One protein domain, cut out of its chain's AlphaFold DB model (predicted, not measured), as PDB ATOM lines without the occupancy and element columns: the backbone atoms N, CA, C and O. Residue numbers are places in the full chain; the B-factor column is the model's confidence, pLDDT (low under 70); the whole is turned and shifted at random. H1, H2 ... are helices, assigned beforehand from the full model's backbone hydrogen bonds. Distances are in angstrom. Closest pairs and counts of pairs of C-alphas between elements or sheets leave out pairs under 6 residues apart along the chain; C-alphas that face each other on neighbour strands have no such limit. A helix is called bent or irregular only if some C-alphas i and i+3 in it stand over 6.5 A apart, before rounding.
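What this domain is: This is residues 46 to 86 of the 276 residues of a protein of Streptococcus sp. (UniProt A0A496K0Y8). One long, nearly straight helix, H1, runs along the longest axis, and a short helix, H2, turns off near its far end, giving an L with one long and one short arm. There is no core: residues 46 to 72 and 74 to 80 stand free. The printed part has 41 residues with two named helices, H1 then H2, and no named strand; its class is all helix. It is extended, with a radius of gyration of the C-alphas of 16.9 A and spans of 53 by 16 by 7 A.

Where its parts are: The printed part begins at Phe 46, two residues before H1. H1 is residues 48 to 74, from C-alpha 48 at (109.279, 173.203, 101.179) to C-alpha 74 at (118.709, 138.909, 111.739), 37.1 A from first to last C-alpha. H1 has a kink of 26 degrees near residue 57; it is neither bent nor irregular, but only just: C-alphas 54 and 57 are 6.3 A apart. H2 is residues 78 to 86, 13.4 A from first to last C-alpha, and ends with C-alpha 86 at (124.703, 134.261, 127.794). H2 is neither bent nor irregular, but only just: C-alphas 82 and 85 are 6.1 A apart.

How they stand to each other: A tight link of 3 residues joins H1 to H2. The two helices are only just apart, with their closest C-alphas 8.3 A from each other. Of the O i to N i+4 pairs, 21 of 23 in H1 and 3 of 5 in H2 are within hydrogen-bond range.

The domain as a whole: The C-alphas of Phe 46 and Glu 86, the two farthest apart, are 53.0 A from each other. The printed part has no cut and no long link. The mean pLDDT of the printed part is 77.2; residues 77 to 86 are under 70, and the mean is 85 in H1 and 55 in H2.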
ATOM      1  N   PHE A  46     108.350 180.005 103.378       73.75
ATOM      2  CA  PHE A  46     108.488 178.589 103.700       73.75
ATOM      3  C   PHE A  46     108.975 177.807 102.478       73.75
ATOM      4  O   PHE A  46     108.203 177.442 101.591       73.75
ATOM      5  N   HIS A  47     110.272 177.520 102.431       79.50
ATOM      6  CA  HIS A  47     110.848 176.715 101.361       79.50
ATOM      7  C   HIS A  47     110.648 175.218 101.633       79.50
ATOM      8  O   HIS A  47     111.451 174.574 102.310       79.50
ATOM      9  N   TRP A  48     109.596 174.635 101.050       81.94
ATOM     10  CA  TRP A  48     109.279 173.203 101.179       81.94
ATOM     11  C   TRP A  48     110.451 172.278 100.787       81.94
ATOM     12  O   TRP A  48     110.656 171.220 101.383       81.94
ATOM     13  N   GLN A  49     111.274 172.708  99.825       84.19
ATOM     14  CA  GLN A  49     112.468 171.985  99.373       84.19
ATOM     15  C   GLN A  49     113.526 171.830 100.479       84.19
ATOM     16  O   GLN A  49     114.091 170.749 100.638       84.19
ATOM     17  N   LEU A  50     113.763 172.877 101.276       82.25
ATOM     18  CA  LEU A  50     114.709 172.848 102.398       82.25
ATOM     19  C   LEU A  50     114.219 171.921 103.513       82.25
ATOM     20  O   LEU A  50     115.013 171.163 104.071       82.25
ATOM     21  N   PHE A  51     112.913 171.921 103.791       81.81
ATOM     22  CA  PHE A  51     112.310 171.009 104.763       81.81
ATOM     23  C   PHE A  51     112.498 169.538 104.354       81.81
ATOM     24  O   PHE A  51     112.970 168.722 105.149       81.81
ATOM     25  N   LEU A  52     112.220 169.207 103.090       84.56
ATOM     26  CA  LEU A  52     112.464 167.869 102.542       84.56
ATOM     27  C   LEU A  52     113.947 167.472 102.627       84.56
ATOM     28  O   LEU A  52     114.267 166.376 103.089       84.56
ATOM     29  N   ALA A  53     114.850 168.365 102.219       85.81
ATOM     30  CA  ALA A  53     116.278 168.072 102.145       85.81
ATOM     31  C   ALA A  53     116.956 167.942 103.520       85.81
ATOM     32  O   ALA A  53     117.801 167.069 103.696       85.81
ATOM     33  N   MET A  54     116.606 168.779 104.501       83.38
ATOM     34  CA  MET A  54     117.255 168.771 105.822       83.38
ATOM     35  C   MET A  54     116.578 167.850 106.840       83.38
ATOM     36  O   MET A  54     117.251 167.383 107.755       83.38
ATOM     37  N   VAL A  55     115.276 167.573 106.712       85.56
ATOM     38  CA  VAL A  55     114.532 166.775 107.706       85.56
ATOM     39  C   VAL A  55     114.205 165.386 107.164       85.56
ATOM     40  O   VAL A  55     114.568 164.372 107.766       85.56
ATOM     41  N   ILE A  56     113.544 165.311 106.009       86.12
ATOM     42  CA  ILE A  56     113.020 164.040 105.486       86.12
ATOM     43  C   ILE A  56     114.153 163.167 104.934       86.12
ATOM     44  O   ILE A  56     114.193 161.962 105.181       86.12
ATOM     45  N   LEU A  57     115.117 163.763 104.237       87.75
ATOM     46  CA  LEU A  57     116.210 163.002 103.641       87.75
ATOM     47  C   LEU A  57     117.126 162.349 104.697       87.75
ATOM     48  O   LEU A  57     117.333 161.136 104.598       87.75
ATOM     49  N   PRO A  58     117.619 163.042 105.748       88.75
ATOM     50  CA  PRO A  58     118.416 162.387 106.786       88.75
ATOM     51  C   PRO A  58     117.628 161.333 107.565       88.75
ATOM     52  O   PRO A  58     118.172 160.275 107.875       88.75
ATOM     53  N   THR A  59     116.342 161.574 107.848       87.31
ATOM     54  CA  THR A  59     115.503 160.599 108.565       87.31
ATOM     55  C   THR A  59     115.295 159.319 107.756       87.31
ATOM     56  O   THR A  59     115.442 158.231 108.314       87.31
ATOM     57  N   LEU A  60     115.060 159.422 106.443       89.56
ATOM     58  CA  LEU A  60     115.023 158.267 105.540       89.56
ATOM     59  C   LEU A  60     116.363 157.529 105.501       89.56
ATOM     60  O   LEU A  60     116.386 156.302 105.591       89.56
ATOM     61  N   LEU A  61     117.476 158.259 105.416       91.38
ATOM     62  CA  LEU A  61     118.816 157.670 105.410       91.38
ATOM     63  C   LEU A  61     119.083 156.860 106.686       91.38
ATOM     64  O   LEU A  61     119.489 155.699 106.610       91.38
ATOM     65  N   PHE A  62     118.799 157.426 107.863       87.56
ATOM     66  CA  PHE A  62     118.962 156.720 109.135       87.56
ATOM     67  C   PHE A  62     117.981 155.555 109.294       87.56
ATOM     68  O   PHE A  62     118.364 154.515 109.832       87.56
ATOM     69  N   ALA A  63     116.748 155.686 108.799       88.81
ATOM     70  CA  ALA A  63     115.778 154.596 108.800       88.81
ATOM     71  C   ALA A  63     116.260 153.421 107.938       88.81
ATOM     72  O   ALA A  63     116.259 152.280 108.402       88.81
ATOM     73  N   LEU A  64     116.752 153.691 106.726       91.06
ATOM     74  CA  LEU A  64     117.309 152.674 105.833       91.06
ATOM     75  C   LEU A  64     118.553 152.012 106.429       91.06
ATOM     76  O   LEU A  64     118.664 150.787 106.389       91.06
ATOM     77  N   LEU A  65     119.456 152.783 107.041       88.69
ATOM     78  CA  LEU A  65     120.612 152.234 107.757       88.69
ATOM     79  C   LEU A  65     120.183 151.349 108.934       88.69
ATOM     80  O   LEU A  65     120.755 150.278 109.138       88.69
ATOM     81  N   GLY A  66     119.162 151.762 109.687       86.25
ATOM     82  CA  GLY A  66     118.600 150.990 110.793       86.25
ATOM     83  C   GLY A  66     117.986 149.668 110.331       86.25
ATOM     84  O   GLY A  66     118.283 148.617 110.902       86.25
ATOM     85  N   ILE A  67     117.188 149.704 109.259       87.75
ATOM     86  CA  ILE A  67     116.605 148.513 108.629       87.75
ATOM     87  C   ILE A  67     117.719 147.609 108.092       87.75
ATOM     88  O   ILE A  67     117.726 146.415 108.377       87.75
ATOM     89  N   GLY A  68     118.707 148.169 107.392       88.31
ATOM     90  CA  GLY A  68     119.858 147.429 106.878       88.31
ATOM     91  C   GLY A  68     120.641 146.729 107.989       88.31
ATOM     92  O   GLY A  68     120.918 145.532 107.899       88.31
ATOM     93  N   TYR A  69     120.926 147.431 109.087       85.19
ATOM     94  CA  TYR A  69     121.581 146.846 110.256       85.19
ATOM     95  C   TYR A  69     120.736 145.739 110.901       85.19
ATOM     96  O   TYR A  69     121.273 144.687 111.259       85.19
ATOM     97  N   ALA A  70     119.419 145.934 111.022       83.06
ATOM     98  CA  ALA A  70     118.510 144.917 111.541       83.06
ATOM     99  C   ALA A  70     118.502 143.665 110.651       83.06
ATOM    100  O   ALA A  70     118.642 142.560 111.167       83.06
ATOM    101  N   LEU A  71     118.437 143.827 109.327       84.31
ATOM    102  CA  LEU A  71     118.485 142.724 108.367       84.31
ATOM    103  C   LEU A  71     119.811 141.956 108.443       84.31
ATOM    104  O   LEU A  71     119.806 140.728 108.466       84.31
ATOM    105  N   ILE A  72     120.948 142.651 108.551       82.00
ATOM    106  CA  ILE A  72     122.264 142.011 108.729       82.00
ATOM    107  C   ILE A  72     122.320 141.238 110.053       82.00
ATOM    108  O   ILE A  72     122.847 140.127 110.107       82.00
ATOM    109  N   LYS A  73     121.760 141.798 111.128       76.56
ATOM    110  CA  LYS A  73     121.762 141.174 112.456       76.56
ATOM    111  C   LYS A  73     120.803 139.980 112.554       76.56
ATOM    112  O   LYS A  73     121.114 139.029 113.265       76.56
ATOM    113  N   LEU A  74     119.688 140.002 111.821       74.62
ATOM    114  CA  LEU A  74     118.709 138.909 111.739       74.62
ATOM    115  C   LEU A  74     119.191 137.729 110.884       74.62
ATOM    116  O   LEU A  74     118.706 136.618 111.069       74.62
ATOM    117  N   LYS A  75     120.181 137.928 110.004       73.12
ATOM    118  CA  LYS A  75     120.846 136.837 109.266       73.12
ATOM    119  C   LYS A  75     121.748 135.950 110.142       73.12
ATOM    120  O   LYS A  75     122.316 134.986 109.639       73.12
ATOM    121  N   GLN A  76     121.912 136.255 111.433       70.19
ATOM    122  CA  GLN A  76     122.628 135.381 112.367       70.19
ATOM    123  C   GLN A  76     121.706 134.244 112.837       70.19
ATOM    124  O   GLN A  76     120.544 134.511 113.147       70.19
ATOM    125  N   PRO A  77     122.193 132.989 112.926       67.50
ATOM    126  CA  PRO A  77     121.368 131.863 113.357       67.50
ATOM    127  C   PRO A  77     120.724 132.153 114.720       67.50
ATOM    128  O   PRO A  77     121.382 132.677 115.624       67.50
ATOM    129  N   SER A  78     119.440 131.813 114.869       63.69
ATOM    130  CA  SER A  78     118.604 132.123 116.044       63.69
ATOM    131  C   SER A  78     119.229 131.666 117.364       63.69
ATOM    132  O   SER A  78     119.146 132.369 118.371       63.69
ATOM    133  N   LEU A  79     119.957 130.546 117.334       57.72
ATOM    134  CA  LEU A  79     120.726 130.033 118.464       57.72
ATOM    135  C   LEU A  79     121.798 131.028 118.941       57.72
ATOM    136  O   LEU A  79     122.022 131.163 120.135       57.72
ATOM    137  N   TYR A  80     122.447 131.764 118.035       61.28
ATOM    138  CA  TYR A  80     123.462 132.767 118.372       61.28
ATOM    139  C   TYR A  80     122.843 134.078 118.871       61.28
ATOM    140  O   TYR A  80     123.471 134.774 119.662       61.28
ATOM    141  N   LEU A  81     121.614 134.405 118.455       61.38
ATOM    142  CA  LEU A  81     120.838 135.537 118.980       61.38
ATOM    143  C   LEU A  81     120.344 135.272 120.409       61.38
ATOM    144  O   LEU A  81     120.502 136.141 121.264       61.38
ATOM    145  N   LEU A  82     119.836 134.064 120.676       62.44
ATOM    146  CA  LEU A  82     119.435 133.611 122.014       62.44
ATOM    147  C   LEU A  82     120.653 133.460 122.939       62.44
ATOM    148  O   LEU A  82     120.681 134.006 124.037       62.44
ATOM    149  N   LYS A  83     121.723 132.811 122.461       52.44
ATOM    150  CA  LYS A  83     122.932 132.540 123.252       52.44
ATOM    151  C   LYS A  83     123.872 133.743 123.372       52.44
ATOM    152  O   LYS A  83     124.749 133.719 124.225       52.44
ATOM    153  N   ARG A  84     123.722 134.823 122.583       49.41
ATOM    154  CA  ARG A  84     124.489 136.077 122.781       49.41
ATOM    155  C   ARG A  84     124.180 136.736 124.120       49.41
ATOM    156  O   ARG A  84     125.056 137.431 124.625       49.41
ATOM    157  N   PHE A  85     122.984 136.527 124.672       46.91
ATOM    158  CA  PHE A  85     122.648 136.997 126.015       46.91
ATOM    159  C   PHE A  85     123.549 136.321 127.063       46.91
ATOM    160  O   PHE A  85     124.094 136.997 127.932       46.91
ATOM    161  N   GLU A  86     123.838 135.029 126.888       42.06
ATOM    162  CA  GLU A  86     124.703 134.261 127.794       42.06
ATOM    163  C   GLU A  86     126.203 134.369 127.460       42.06
ATOM    164  O   GLU A  86     127.040 134.587 128.330       42.06
TER     165      GLU A  86